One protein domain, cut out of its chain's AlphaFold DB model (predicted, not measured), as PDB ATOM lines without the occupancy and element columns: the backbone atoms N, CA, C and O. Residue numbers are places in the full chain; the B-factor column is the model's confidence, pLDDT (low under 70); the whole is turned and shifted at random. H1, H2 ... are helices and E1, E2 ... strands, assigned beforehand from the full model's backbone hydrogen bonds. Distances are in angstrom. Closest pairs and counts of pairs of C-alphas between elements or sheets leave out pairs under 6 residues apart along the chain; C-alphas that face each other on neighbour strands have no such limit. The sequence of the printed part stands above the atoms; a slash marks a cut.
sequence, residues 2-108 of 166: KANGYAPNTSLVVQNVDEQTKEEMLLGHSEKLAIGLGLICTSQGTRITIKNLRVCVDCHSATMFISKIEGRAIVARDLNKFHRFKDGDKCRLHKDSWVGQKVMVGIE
ATOM      1  N   LYS A   2     148.743 174.434 155.082       83.31
ATOM      2  CA  LYS A   2     147.579 173.819 155.770       83.31
ATOM      3  C   LYS A   2     147.643 172.284 155.856       83.31
ATOM      4  O   LYS A   2     147.528 171.733 156.942       83.31
ATOM      5  N   ALA A   3     148.003 171.610 154.759       84.38
ATOM      6  CA  ALA A   3     148.220 170.153 154.728       84.38
ATOM      7  C   ALA A   3     149.316 169.638 155.688       84.38
ATOM      8  O   ALA A   3     149.371 168.453 155.992       84.38
ATOM      9  N   ASN A   4     150.199 170.519 156.170       82.75
ATOM     10  CA  ASN A   4     151.237 170.190 157.148       82.75
ATOM     11  C   ASN A   4     150.837 170.564 158.589       82.75
ATOM     12  O   ASN A   4     151.669 170.447 159.485       82.75
ATOM     13  N   GLY A   5     149.597 171.016 158.822       85.75
ATOM     14  CA  GLY A   5     149.071 171.359 160.147       85.75
ATOM     15  C   GLY A   5     149.193 172.834 160.543       85.75
ATOM     16  O   GLY A   5     148.949 173.169 161.699       85.75
ATOM     17  N   TYR A   6     149.567 173.727 159.620       87.81
ATOM     18  CA  TYR A   6     149.510 175.171 159.876       87.81
ATOM     19  C   TYR A   6     148.076 175.690 159.734       87.81
ATOM     20  O   TYR A   6     147.491 175.582 158.657       87.81
ATOM     21  N   ALA A   7     147.555 176.315 160.787       90.06
ATOM     22  CA  ALA A   7     146.291 177.043 160.767       90.06
ATOM     23  C   ALA A   7     146.557 178.530 161.070       90.06
ATOM     24  O   ALA A   7     147.192 178.811 162.094       90.06
ATOM     25  N   PRO A   8     146.121 179.474 160.209       87.94
ATOM     26  CA  PRO A   8     146.228 180.900 160.494       87.94
ATOM     27  C   PRO A   8     145.513 181.260 161.796       87.94
ATOM     28  O   PRO A   8     144.380 180.840 162.025       87.94
ATOM     29  N   ASN A   9     146.155 182.050 162.657       91.12
ATOM     30  CA  ASN A   9     145.529 182.476 163.909       91.12
ATOM     31  C   ASN A   9     144.689 183.753 163.714       91.12
ATOM     32  O   ASN A   9     145.134 184.851 164.057       91.12
ATOM     33  N   THR A  10     143.473 183.609 163.177       90.62
ATOM     34  CA  THR A  10     142.552 184.724 162.870       90.62
ATOM     35  C   THR A  10     142.122 185.526 164.099       90.62
ATOM     36  O   THR A  10     141.796 186.703 163.968       90.62
ATOM     37  N   SER A  11     142.229 184.962 165.311       90.44
ATOM     38  CA  SER A  11     141.958 185.687 166.566       90.44
ATOM     39  C   SER A  11     142.890 186.886 166.808       90.44
ATOM     40  O   SER A  11     142.589 187.746 167.632       90.44
ATOM     41  N   LEU A  12     144.015 186.964 166.085       85.44
ATOM     42  CA  LEU A  12     144.948 188.093 166.134       85.44
ATOM     43  C   LEU A  12     144.479 189.304 165.311       85.44
ATOM     44  O   LEU A  12     145.055 190.385 165.446       85.44
ATOM     45  N   VAL A  13     143.470 189.135 164.452       87.19
ATOM     46  CA  VAL A  13     142.916 190.194 163.605       87.19
ATOM     47  C   VAL A  13     141.734 190.831 164.334       87.19
ATOM     48  O   VAL A  13     140.687 190.215 164.514       87.19
ATOM     49  N   VAL A  14     141.919 192.073 164.786       86.75
ATOM     50  CA  VAL A  14     140.933 192.807 165.606       86.75
ATOM     51  C   VAL A  14     139.764 193.330 164.762       86.75
ATOM     52  O   VAL A  14     138.691 193.627 165.281       86.75
ATOM     53  N   GLN A  15     139.962 193.454 163.451       85.50
ATOM     54  CA  GLN A  15     138.958 193.928 162.514       85.50
ATOM     55  C   GLN A  15     137.763 192.968 162.472       85.50
ATOM     56  O   GLN A  15     137.916 191.758 162.298       85.50
ATOM     57  N   ASN A  16     136.561 193.530 162.599       90.81
ATOM     58  CA  ASN A  16     135.310 192.784 162.517       90.81
ATOM     59  C   ASN A  16     134.920 192.545 161.052       90.81
ATOM     60  O   ASN A  16     134.023 193.191 160.515       90.81
ATOM     61  N   VAL A  17     135.668 191.658 160.408       91.88
ATOM     62  CA  VAL A  17     135.442 191.157 159.050       91.88
ATOM     63  C   VAL A  17     135.230 189.645 159.109       91.88
ATOM     64  O   VAL A  17     135.418 189.029 160.162       91.88
ATOM     65  N   ASP A  18     134.803 189.040 158.008       92.62
ATOM     66  CA  ASP A  18     134.641 187.592 157.929       92.62
ATOM     67  C   ASP A  18     135.987 186.852 158.092       92.62
ATOM     68  O   ASP A  18     137.068 187.422 157.919       92.62
ATOM     69  N   GLU A  19     135.927 185.568 158.453       88.75
ATOM     70  CA  GLU A  19     137.125 184.769 158.743       88.75
ATOM     71  C   GLU A  19     138.055 184.614 157.535       88.75
ATOM     72  O   GLU A  19     139.274 184.605 157.714       88.75
ATOM     73  N   GLN A  20     137.515 184.559 156.313       86.00
ATOM     74  CA  GLN A  20     138.335 184.470 155.107       86.00
ATOM     75  C   GLN A  20     139.155 185.753 154.929       86.00
ATOM     76  O   GLN A  20     140.374 185.682 154.767       86.00
ATOM     77  N   THR A  21     138.528 186.921 155.067       77.94
ATOM     78  CA  THR A  21     139.231 188.209 155.017       77.94
ATOM     79  C   THR A  21     140.308 188.304 156.107       77.94
ATOM     80  O   THR A  21     141.407 188.798 155.855       77.94
ATOM     81  N   LYS A  22     140.063 187.781 157.319       81.88
ATOM     82  CA  LYS A  22     141.100 187.732 158.370       81.88
ATOM     83  C   LYS A  22     142.285 186.850 157.976       81.88
ATOM     84  O   LYS A  22     143.430 187.236 158.223       81.88
ATOM     85  N   GLU A  23     142.042 185.686 157.371       83.56
ATOM     86  CA  GLU A  23     143.116 184.834 156.848       83.56
ATOM     87  C   GLU A  23     143.938 185.568 155.777       83.56
ATOM     88  O   GLU A  23     145.169 185.556 155.837       83.56
ATOM     89  N   GLU A  24     143.279 186.260 154.844       75.31
ATOM     90  CA  GLU A  24     143.925 187.058 153.792       75.31
ATOM     91  C   GLU A  24     144.797 188.180 154.375       75.31
ATOM     92  O   GLU A  24     145.950 188.358 153.970       75.31
ATOM     93  N   MET A  25     144.307 188.880 155.401       74.50
ATOM     94  CA  MET A  25     145.084 189.899 156.111       74.50
ATOM     95  C   MET A  25     146.350 189.316 156.756       74.50
ATOM     96  O   MET A  25     147.426 189.908 156.649       74.50
ATOM     97  N   LEU A  26     146.254 188.134 157.378       77.69
ATOM     98  CA  LEU A  26     147.414 187.442 157.949       77.69
ATOM     99  C   LEU A  26     148.390 186.956 156.875       77.69
ATOM    100  O   LEU A  26     149.593 186.867 157.136       77.69
ATOM    101  N   LEU A  27     147.913 186.584 155.686       74.62
ATOM    102  CA  LEU A  27     148.774 186.230 154.552       74.62
ATOM    103  C   LEU A  27     149.567 187.440 154.048       74.62
ATOM    104  O   LEU A  27     150.739 187.290 153.705       74.62
ATOM    105  N   GLY A  28     148.967 188.632 154.091       70.00
ATOM    106  CA  GLY A  28     149.584 189.902 153.696       70.00
ATOM    107  C   GLY A  28     150.662 190.443 154.645       70.00
ATOM    108  O   GLY A  28     151.225 191.508 154.390       70.00
ATOM    109  N   HIS A  29     150.975 189.746 155.740       77.88
ATOM    110  CA  HIS A  29     152.028 190.163 156.661       77.88
ATOM    111  C   HIS A  29     153.415 190.200 155.993       77.88
ATOM    112  O   HIS A  29     153.834 189.264 155.301       77.88
ATOM    113  N   SER A  30     154.170 191.272 156.252       74.88
ATOM    114  CA  SER A  30     155.455 191.538 155.598       74.88
ATOM    115  C   SER A  30     156.505 190.456 155.861       74.88
ATOM    116  O   SER A  30     157.346 190.216 154.999       74.88
ATOM    117  N   GLU A  31     156.455 189.742 156.991       81.00
ATOM    118  CA  GLU A  31     157.380 188.639 157.280       81.00
ATOM    119  C   GLU A  31     157.175 187.453 156.348       81.00
ATOM    120  O   GLU A  31     158.148 186.901 155.835       81.00
ATOM    121  N   LYS A  32     155.917 187.067 156.112       81.12
ATOM    122  CA  LYS A  32     155.593 185.961 155.204       81.12
ATOM    123  C   LYS A  32     155.991 186.313 153.781       81.12
ATOM    124  O   LYS A  32     156.595 185.486 153.104       81.12
ATOM    125  N   LEU A  33     155.738 187.554 153.364       78.38
ATOM    126  CA  LEU A  33     156.137 188.054 152.051       78.38
ATOM    127  C   LEU A  33     157.667 188.115 151.906       78.38
ATOM    128  O   LEU A  33     158.200 187.680 150.888       78.38
ATOM    129  N   ALA A  34     158.396 188.559 152.936       75.69
ATOM    130  CA  ALA A  34     159.861 188.561 152.942       75.69
ATOM    131  C   ALA A  34     160.449 187.148 152.837       75.69
ATOM    132  O   ALA A  34     161.426 186.937 152.116       75.69
ATOM    133  N   ILE A  35     159.861 186.174 153.538       77.75
ATOM    134  CA  ILE A  35     160.277 184.769 153.457       77.75
ATOM    135  C   ILE A  35     159.944 184.189 152.083       77.75
ATOM    136  O   ILE A  35     160.815 183.570 151.479       77.75
ATOM    137  N   GLY A  36     158.725 184.408 151.582       78.38
ATOM    138  CA  GLY A  36     158.291 183.948 150.262       78.38
ATOM    139  C   GLY A  36     159.209 184.467 149.162       78.38
ATOM    140  O   GLY A  36     159.700 183.691 148.344       78.38
ATOM    141  N   LEU A  37     159.559 185.753 149.218       69.75
ATOM    142  CA  LEU A  37     160.573 186.306 148.336       69.75
ATOM    143  C   LEU A  37     161.928 185.623 148.530       69.75
ATOM    144  O   LEU A  37     162.556 185.230 147.555       69.75
ATOM    145  N   GLY A  38     162.397 185.481 149.771       72.88
ATOM    146  CA  GLY A  38     163.662 184.811 150.059       72.88
ATOM    147  C   GLY A  38     163.731 183.407 149.454       72.88
ATOM    148  O   GLY A  38     164.779 183.022 148.944       72.88
ATOM    149  N   LEU A  39     162.625 182.661 149.454       74.62
ATOM    150  CA  LEU A  39     162.535 181.331 148.851       74.62
ATOM    151  C   LEU A  39     162.627 181.369 147.326       74.62
ATOM    152  O   LEU A  39     163.369 180.571 146.762       74.62
ATOM    153  N   ILE A  40     161.916 182.300 146.683       75.75
ATOM    154  CA  ILE A  40     161.941 182.495 145.223       75.75
ATOM    155  C   ILE A  40     163.327 182.964 144.768       75.75
ATOM    156  O   ILE A  40     163.839 182.536 143.737       75.75
ATOM    157  N   CYS A  41     163.944 183.852 145.543       66.88
ATOM    158  CA  CYS A  41     165.161 184.547 145.159       66.88
ATOM    159  C   CYS A  41     166.458 183.806 145.502       66.88
ATOM    160  O   CYS A  41     167.538 184.288 145.160       66.88
ATOM    161  N   THR A  42     166.387 182.680 146.212       68.31
ATOM    162  CA  THR A  42     167.575 181.936 146.647       68.31
ATOM    163  C   THR A  42     167.484 180.467 146.267       68.31
ATOM    164  O   THR A  42     166.409 179.867 146.256       68.31
ATOM    165  N   SER A  43     168.638 179.864 145.980       73.44
ATOM    166  CA  SER A  43     168.714 178.440 145.662       73.44
ATOM    167  C   SER A  43     168.255 177.575 146.837       73.44
ATOM    168  O   SER A  43     168.321 177.974 148.006       73.44
ATOM    169  N   GLN A  44     167.797 176.363 146.529       75.44
ATOM    170  CA  GLN A  44     167.343 175.412 147.536       75.44
ATOM    171  C   GLN A  44     168.419 175.148 148.599       75.44
ATOM    172  O   GLN A  44     169.612 175.112 148.305       75.44
ATOM    173  N   GLY A  45     168.002 175.025 149.860       75.19
ATOM    174  CA  GLY A  45     168.918 174.871 150.996       75.19
ATOM    175  C   GLY A  45     169.588 176.172 151.461       75.19
ATOM    176  O   GLY A  45     170.120 176.210 152.574       75.19
ATOM    177  N   THR A  46     169.520 177.259 150.681       76.06
ATOM    178  CA  THR A  46     170.068 178.555 151.097       76.06
ATOM    179  C   THR A  46     169.321 179.085 152.314       76.06
ATOM    180  O   THR A  46     168.090 179.112 152.370       76.06
ATOM    181  N   ARG A  47     170.088 179.519 153.316       77.06
ATOM    182  CA  ARG A  47     169.547 180.148 154.520       77.06
ATOM    183  C   ARG A  47     168.925 181.500 154.173       77.06
ATOM    184  O   ARG A  47     169.584 182.344 153.575       77.06
ATOM    185  N   ILE A  48     167.718 181.746 154.672       79.69
ATOM    186  CA  ILE A  48     167.023 183.029 154.510       79.69
ATOM    187  C   ILE A  48     167.160 183.843 155.794       79.69
ATOM    188  O   ILE A  48     166.940 183.323 156.889       79.69
ATOM    189  N   THR A  49     167.527 185.120 155.670       77.06
ATOM    190  CA  THR A  49     167.552 186.060 156.797       77.06
ATOM    191  C   THR A  49     166.604 187.221 156.530       77.06
ATOM    192  O   THR A  49     166.785 187.964 155.567       77.06
ATOM    193  N   ILE A  50     165.620 187.400 157.409       75.00
ATOM    194  CA  ILE A  50     164.683 188.528 157.372       75.00
ATOM    195  C   ILE A  50     164.982 189.487 158.526       75.00
ATOM    196  O   ILE A  50     165.362 189.058 159.619       75.00
ATOM    197  N   LYS A  51     164.825 190.792 158.298       70.06
ATOM    198  CA  LYS A  51     164.913 191.810 159.354       70.06
ATOM    199  C   LYS A  51     163.498 192.243 159.716       70.06
ATOM    200  O   LYS A  51     162.833 192.847 158.884       70.06
ATOM    201  N   ASN A  52     163.059 191.957 160.939       63.06
ATOM    202  CA  ASN A  52     161.798 192.476 161.446       63.06
ATOM    203  C   ASN A  52     161.874 192.731 162.958       63.06
ATOM    204  O   ASN A  52     162.161 191.827 163.736       63.06
ATOM    205  N   LEU A  53     161.581 193.969 163.356       54.88
ATOM    206  CA  LEU A  53     161.612 194.434 164.745       54.88
ATOM    207  C   LEU A  53     160.493 193.819 165.601       54.88
ATOM    208  O   LEU A  53     160.539 193.897 166.824       54.88
ATOM    209  N   ARG A  54     159.459 193.231 164.981       69.19
ATOM    210  CA  ARG A  54     158.384 192.560 165.717       69.19
ATOM    211  C   ARG A  54     157.682 191.513 164.859       69.19
ATOM    212  O   ARG A  54     156.821 191.851 164.059       69.19
ATOM    213  N   VAL A  55     158.023 190.244 165.072       77.69
ATOM    214  CA  VAL A  55     157.338 189.116 164.423       77.69
ATOM    215  C   VAL A  55     156.074 188.765 165.207       77.69
ATOM    216  O   VAL A  55     156.152 188.489 166.406       77.69
ATOM    217  N   CYS A  56     154.907 188.771 164.559       85.62
ATOM    218  CA  CYS A  56     153.661 188.371 165.223       85.62
ATOM    219  C   CYS A  56     153.594 186.848 165.465       85.62
ATOM    220  O   CYS A  56     154.329 186.073 164.851       85.62
ATOM    221  N   VAL A  57     152.701 186.396 166.355       89.19
ATOM    222  CA  VAL A  57     152.578 184.972 166.744       89.19
ATOM    223  C   VAL A  57     152.274 184.069 165.542       89.19
ATOM    224  O   VAL A  57     152.825 182.971 165.423       89.19
ATOM    225  N   ASP A  58     151.432 184.546 164.628       90.75
ATOM    226  CA  ASP A  58     151.078 183.813 163.418       90.75
ATOM    227  C   ASP A  58     152.255 183.738 162.428       90.75
ATOM    228  O   ASP A  58     152.621 182.644 162.004       90.75
ATOM    229  N   CYS A  59     152.945 184.854 162.154       86.50
ATOM    230  CA  CYS A  59     154.156 184.869 161.321       86.50
ATOM    231  C   CYS A  59     155.280 184.010 161.902       86.50
ATOM    232  O   CYS A  59     155.992 183.330 161.163       86.50
ATOM    233  N   HIS A  60     155.432 184.001 163.224       90.94
ATOM    234  CA  HIS A  60     156.397 183.156 163.915       90.94
ATOM    235  C   HIS A  60     156.098 181.669 163.680       90.94
ATOM    236  O   HIS A  60     156.993 180.890 163.348       90.94
ATOM    237  N   SER A  61     154.826 181.283 163.798       91.19
ATOM    238  CA  SER A  61     154.371 179.913 163.541       91.19
ATOM    239  C   SER A  61     154.529 179.545 162.066       91.19
ATOM    240  O   SER A  61     155.120 178.513 161.753       91.19
ATOM    241  N   ALA A  62     154.107 180.419 161.149       90.62
ATOM    242  CA  ALA A  62     154.271 180.230 159.711       90.62
ATOM    243  C   ALA A  62     155.745 180.028 159.333       90.62
ATOM    244  O   ALA A  62     156.068 179.087 158.616       90.62
ATOM    245  N   THR A  63     156.660 180.831 159.882       90.88
ATOM    246  CA  THR A  63     158.107 180.706 159.628       90.88
ATOM    247  C   THR A  63     158.643 179.325 160.012       90.88
ATOM    248  O   THR A  63     159.450 178.746 159.283       90.88
ATOM    249  N   MET A  64     158.173 178.761 161.128       91.19
ATOM    250  CA  MET A  64     158.531 177.409 161.563       91.19
ATOM    251  C   MET A  64     158.058 176.347 160.561       91.19
ATOM    252  O   MET A  64     158.842 175.478 160.175       91.19
ATOM    253  N   PHE A  65     156.807 176.434 160.099       91.56
ATOM    254  CA  PHE A  65     156.272 175.512 159.093       91.56
ATOM    255  C   PHE A  65     156.985 175.647 157.749       91.56
ATOM    256  O   PHE A  65     157.340 174.634 157.153       91.56
ATOM    257  N   ILE A  66     157.245 176.873 157.296       89.94
ATOM    258  CA  ILE A  66     157.967 177.127 156.046       89.94
ATOM    259  C   ILE A  66     159.373 176.530 156.126       89.94
ATOM    260  O   ILE A  66     159.788 175.814 155.222       89.94
ATOM    261  N   SER A  67     160.083 176.746 157.237       91.31
ATOM    262  CA  SER A  67     161.408 176.160 157.461       91.31
ATOM    263  C   SER A  67     161.395 174.628 157.388       91.31
ATOM    264  O   SER A  67     162.304 174.046 156.798       91.31
ATOM    265  N   LYS A  68     160.360 173.983 157.946       89.69
ATOM    266  CA  LYS A  68     160.175 172.526 157.891       89.69
ATOM    267  C   LYS A  68     159.915 172.027 156.469       89.69
ATOM    268  O   LYS A  68     160.557 171.078 156.042       89.69
ATOM    269  N   ILE A  69     158.971 172.653 155.766       89.06
ATOM    270  CA  ILE A  69     158.535 172.243 154.423       89.06
ATOM    271  C   ILE A  69     159.673 172.411 153.414       89.06
ATOM    272  O   ILE A  69     159.938 171.513 152.626       89.06
ATOM    273  N   GLU A  70     160.374 173.540 153.475       85.75
ATOM    274  CA  GLU A  70     161.447 173.870 152.535       85.75
ATOM    275  C   GLU A  70     162.785 173.212 152.895       85.75
ATOM    276  O   GLU A  70     163.729 173.265 152.105       85.75
ATOM    277  N   GLY A  71     162.906 172.644 154.100       87.44
ATOM    278  CA  GLY A  71     164.168 172.107 154.615       87.44
ATOM    279  C   GLY A  71     165.263 173.172 154.745       87.44
ATOM    280  O   GLY A  71     166.450 172.872 154.613       87.44
ATOM    281  N   ARG A  72     164.888 174.444 154.957       85.69
ATOM    282  CA  ARG A  72     165.824 175.582 155.019       85.69
ATOM    283  C   ARG A  72     165.851 176.199 156.404       85.69
ATOM    284  O   ARG A  72     164.828 176.331 157.073       85.69
ATOM    285  N   ALA A  73     167.029 176.660 156.813       87.50
ATOM    286  CA  ALA A  73     167.140 177.505 157.993       87.50
ATOM    287  C   ALA A  73     166.619 178.914 157.672       87.50
ATOM    288  O   ALA A  73     167.091 179.547 156.726       87.50
ATOM    289  N   ILE A  74     165.705 179.421 158.497       86.75
ATOM    290  CA  ILE A  74     165.225 180.803 158.426       86.75
ATOM    291  C   ILE A  74     165.645 181.515 159.706       86.75
ATOM    292  O   ILE A  74     165.524 180.973 160.807       86.75
ATOM    293  N   VAL A  75     166.185 182.721 159.565       85.00
ATOM    294  CA  VAL A  75     166.590 183.564 160.687       85.00
ATOM    295  C   VAL A  75     165.820 184.873 160.621       85.00
ATOM    296  O   VAL A  75     165.986 185.636 159.673       85.00
ATOM    297  N   ALA A  76     165.008 185.153 161.635       81.69
ATOM    298  CA  ALA A  76     164.392 186.462 161.806       81.69
ATOM    299  C   ALA A  76     165.207 187.286 162.807       81.69
ATOM    300  O   ALA A  76     165.460 186.850 163.932       81.69
ATOM    301  N   ARG A  77     165.669 188.461 162.376       73.94
ATOM    302  CA  ARG A  77     166.431 189.397 163.205       73.94
ATOM    303  C   ARG A  77     165.501 190.459 163.783       73.94
ATOM    304  O   ARG A  77     164.972 191.268 163.023       73.94
ATOM    305  N   ASP A  78     165.420 190.481 165.105       72.81
ATOM    306  CA  ASP A  78     164.897 191.568 165.934       72.81
ATOM    307  C   ASP A  78     166.076 192.438 166.434       72.81
ATOM    308  O   ASP A  78     167.228 192.002 166.354       72.81
ATOM    309  N   LEU A  79     165.810 193.657 166.922       65.88
ATOM    310  CA  LEU A  79     166.751 194.706 167.357       65.88
ATOM    311  C   LEU A  79     168.129 194.169 167.769       65.88
ATOM    312  O   LEU A  79     169.127 194.498 167.134       65.88
ATOM    313  N   ASN A  80     168.156 193.302 168.786       65.44
ATOM    314  CA  ASN A  80     169.366 192.659 169.309       65.44
ATOM    315  C   ASN A  80     169.213 191.135 169.477       65.44
ATOM    316  O   ASN A  80     169.930 190.523 170.266       65.44
ATOM    317  N   LYS A  81     168.232 190.513 168.815       71.62
ATOM    318  CA  LYS A  81     167.915 189.088 168.997       71.62
ATOM    319  C   LYS A  81     167.744 188.398 167.657       71.62
ATOM    320  O   LYS A  81     167.218 188.965 166.703       71.62
ATOM    321  N   PHE A  82     168.143 187.137 167.606       80.25
ATOM    322  CA  PHE A  82     167.940 186.293 166.438       80.25
ATOM    323  C   PHE A  82     167.004 185.148 166.790       80.25
ATOM    324  O   PHE A  82     167.278 184.378 167.708       80.25
ATOM    325  N   HIS A  83     165.925 185.027 166.028       86.06
ATOM    326  CA  HIS A  83     165.021 183.890 166.040       86.06
ATOM    327  C   HIS A  83     165.461 182.927 164.948       86.06
ATOM    328  O   HIS A  83     165.435 183.274 163.766       86.06
ATOM    329  N   ARG A  84     165.894 181.727 165.330       88.12
ATOM    330  CA  ARG A  84     166.311 180.696 164.380       88.12
ATOM    331  C   ARG A  84     165.262 179.599 164.279       88.12
ATOM    332  O   ARG A  84     164.924 178.974 165.282       88.12
ATOM    333  N   PHE A  85     164.859 179.322 163.045       90.69
ATOM    334  CA  PHE A  85     163.947 178.254 162.652       90.69
ATOM    335  C   PHE A  85     164.710 177.271 161.757       90.69
ATOM    336  O   PHE A  85     165.424 177.692 160.842       90.69
ATOM    337  N   LYS A  86     164.632 175.974 162.062       89.69
ATOM    338  CA  LYS A  86     165.245 174.901 161.268       89.69
ATOM    339  C   LYS A  86     164.449 173.616 161.480       89.69
ATOM    340  O   LYS A  86     164.152 173.308 162.627       89.69
ATOM    341  N   ASP A  87     164.123 172.899 160.409       85.12
ATOM    342  CA  ASP A  87     163.505 171.561 160.437       85.12
ATOM    343  C   ASP A  87     162.186 171.473 161.241       85.12
ATOM    344  O   ASP A  87     161.785 170.411 161.703       85.12
ATOM    345  N   GLY A  88     161.482 172.600 161.408       75.19
ATOM    346  CA  GLY A  88     160.268 172.673 162.230       75.19
ATOM    347  C   GLY A  88     160.509 172.654 163.742       75.19
ATOM    348  O   GLY A  88     159.543 172.572 164.498       75.19
ATOM    349  N   ASP A  89     161.763 172.752 164.188       82.44
ATOM    350  CA  ASP A  89     162.104 172.877 165.603       82.44
ATOM    351  C   ASP A  89     161.520 174.160 166.209       82.44
ATOM    352  O   ASP A  89     161.389 175.197 165.546       82.44
ATOM    353  N   LYS A  90     161.278 174.118 167.529       81.69
ATOM    354  CA  LYS A  90     160.954 175.315 168.315       81.69
ATOM    355  C   LYS A  90     162.004 176.403 168.072       81.69
ATOM    356  O   LYS A  90     163.209 176.138 168.085       81.69
ATOM    357  N   CYS A  91     161.531 177.638 167.895       85.25
ATOM    358  CA  CYS A  91     162.388 178.802 167.695       85.25
ATOM    359  C   CYS A  91     163.438 178.909 168.806       85.25
ATOM    360  O   CYS A  91     163.105 178.958 169.992       85.25
ATOM    361  N   ARG A  92     164.709 179.009 168.411       82.56
ATOM    362  CA  ARG A  92     165.821 179.277 169.330       82.56
ATOM    363  C   ARG A  92     166.199 180.752 169.263       82.56
ATOM    364  O   ARG A  92     166.530 181.261 168.192       82.56
ATOM    365  N   LEU A  93     166.128 181.419 170.415       76.56
ATOM    366  CA  LEU A  93     166.567 182.799 170.608       76.56
ATOM    367  C   LEU A  93     168.076 182.830 170.863       76.56
ATOM    368  O   LEU A  93     168.552 182.208 171.811       76.56
ATOM    369  N   HIS A  94     168.815 183.587 170.057       67.75
ATOM    370  CA  HIS A  94     170.245 183.836 170.250       67.75
ATOM    371  C   HIS A  94     170.498 185.321 170.541       67.75
ATOM    372  O   HIS A  94     169.865 186.185 169.927       67.75
ATOM    373  N   LYS A  95     171.420 185.603 171.473       53.91
ATOM    374  CA  LYS A  95     171.847 186.964 171.853       53.91
ATOM    375  C   LYS A  95     173.078 187.456 171.078       53.91
ATOM    376  O   LYS A  95     173.353 188.651 171.089       53.91
ATOM    377  N   ASP A  96     173.781 186.561 170.384       48.22
ATOM    378  CA  ASP A  96     175.128 186.835 169.876       48.22
ATOM    379  C   ASP A  96     175.135 187.162 168.372       48.22
ATOM    380  O   ASP A  96     174.258 186.745 167.606       48.22
ATOM    381  N   SER A  97     176.145 187.922 167.940       47.84
ATOM    382  CA  SER A  97     176.343 188.368 166.560       47.84
ATOM    383  C   SER A  97     176.701 187.199 165.630       47.84
ATOM    384  O   SER A  97     177.775 186.611 165.698       47.84
ATOM    385  N   TRP A  98     175.795 186.860 164.708       46.28
ATOM    386  CA  TRP A  98     176.047 185.823 163.701       46.28
ATOM    387  C   TRP A  98     177.020 186.294 162.605       46.28
ATOM    388  O   TRP A  98     176.783 187.311 161.947       46.28
ATOM    389  N   VAL A  99     178.060 185.491 162.350       38.12
ATOM    390  CA  VAL A  99     179.019 185.640 161.241       38.12
ATOM    391  C   VAL A  99     178.664 184.612 160.158       38.12
ATOM    392  O   VAL A  99     178.823 183.411 160.352       38.12
ATOM    393  N   GLY A 100     178.093 185.063 159.039       35.09
ATOM    394  CA  GLY A 100     177.679 184.200 157.927       35.09
ATOM    395  C   GLY A 100     177.025 184.979 156.780       35.09
ATOM    396  O   GLY A 100     176.530 186.088 156.987       35.09
ATOM    397  N   GLN A 101     177.073 184.399 155.576       32.56
ATOM    398  CA  GLN A 101     176.723 185.004 154.281       32.56
ATOM    399  C   GLN A 101     175.346 185.700 154.308       32.56
ATOM    400  O   GLN A 101     174.335 185.101 154.677       32.56
ATOM    401  N   LYS A 102     175.329 186.999 153.970       33.41
ATOM    402  CA  LYS A 102     174.172 187.895 154.112       33.41
ATOM    403  C   LYS A 102     173.381 187.976 152.807       33.41
ATOM    404  O   LYS A 102     173.845 188.586 151.853       33.41
ATOM    405  N   VAL A 103     172.152 187.475 152.821       34.59
ATOM    406  CA  VAL A 103     171.077 187.961 151.946       34.59
ATOM    407  C   VAL A 103     170.087 188.662 152.869       34.59
ATOM    408  O   VAL A 103     169.511 188.021 153.747       34.59
ATOM    409  N   MET A 104     169.980 189.989 152.759       35.78
ATOM    410  CA  MET A 104     169.066 190.798 153.571       35.78
ATOM    411  C   MET A 104     167.908 191.262 152.694       35.78
ATOM    412  O   MET A 104     168.095 192.106 151.824       35.78
ATOM    413  N   VAL A 105     166.719 190.727 152.957       39.50
ATOM    414  CA  VAL A 105     165.464 191.254 152.417       39.50
ATOM    415  C   VAL A 105     164.866 192.161 153.492       39.50
ATOM    416  O   VAL A 105     164.497 191.693 154.569       39.50
ATOM    417  N   GLY A 106     164.853 193.470 153.235       35.06
ATOM    418  CA  GLY A 106     164.181 194.458 154.079       35.06
ATOM    419  C   GLY A 106     162.838 194.839 153.465       35.06
ATOM    420  O   GLY A 106     162.795 195.167 152.283       35.06
ATOM    421  N   ILE A 107     161.763 194.789 154.252       35.84
ATOM    422  CA  ILE A 107     160.433 195.269 153.862       35.84
ATOM    423  C   ILE A 107     159.970 196.261 154.930       35.84
ATOM    424  O   ILE A 107     159.955 195.924 156.113       35.84
ATOM    425  N   GLU A 108     159.598 197.471 154.514       30.55
ATOM    426  CA  GLU A 108     158.967 198.489 155.358       30.55
ATOM    427  C   GLU A 108     157.744 199.047 154.612       30.55
ATOM    428  O   GLU A 108     157.854 199.462 153.458       30.55
TER     429      GLU A 108
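This is residues 2 to 108 of the 166 residues of the protein "DYW_deaminase domain-containing protein" of Kingdonia uniflora (UniProt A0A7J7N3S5). Look first for a small four-stranded sheet with two helices, H2 and H3, side by side over one face; H1 sits beyond them, away from the sheet, toward one end of the long axis. Residues 95 to 108 swing out from E4 and return to E1, where residues 104 to 105 pair, parallel, with 49 to 50. The 107 printed residues, under half in named elements, run H1 H2 E1 H3 E2 E3 E4, a mixed class; the mixed sheet's order is E1 E2 E3 E4. The whole is compact, radius of gyration of the C-alphas 13.9 A, yet elongated, 44 by 29 by 25 A.

Begin at E2, residues 74 to 78: E1, residues 48 to 51, is its parallel neighbour, with N 50 and O 75 at 2.9 A. E2, E3, residues 81 to 85, and E4, residues 92 to 94, form a meander of two hairpins, each strand antiparallel to the one before; find N 76 and O 83 at 2.9 A, N 94 and O 82 at 2.9 A. H3, residues 57 to 70, is on the sheet at a height of 8.6 A; E1, H3, E2 make a strand-helix-strand unit, parallel strands joined through a helix, with a right-handed crossover. H2, residues 30 to 41, is on the same face, over E1, at 7.8 A. H2 touches H3 with residues 31 to 35 alone, closest C-alphas Lys 32 and Cys 59, 6.4 A, at a shallow tilt of 16 degrees, the same way. H1, residues 19 to 27, is not on the sheet; it is close to but not clearly touching H3, closest C-alphas Leu 26 and Asp 58, 7.5 A. In H1, H2 and H3 every O i to N i+4 pair is within hydrogen-bond range.

Find C-alpha 19 at (137.125, 184.769, 158.743), where H1 begins; it runs 12.5 A, H2 15.9 A and H3 20.1 A. E2 and E3 span 13.1 A and 13.2 A, E1 10.2 A and E4 6.4 A, ending at C-alpha 94, (170.245, 183.836, 170.250).

The C-alphas farthest apart, of Asp 18 and Val 99, are 44.5 A apart. The printed part has no cut, and no link between named elements is long. Mean pLDDT of the printed part is 75.8; look for values under 70 in 23 residues, among them 94 to 108.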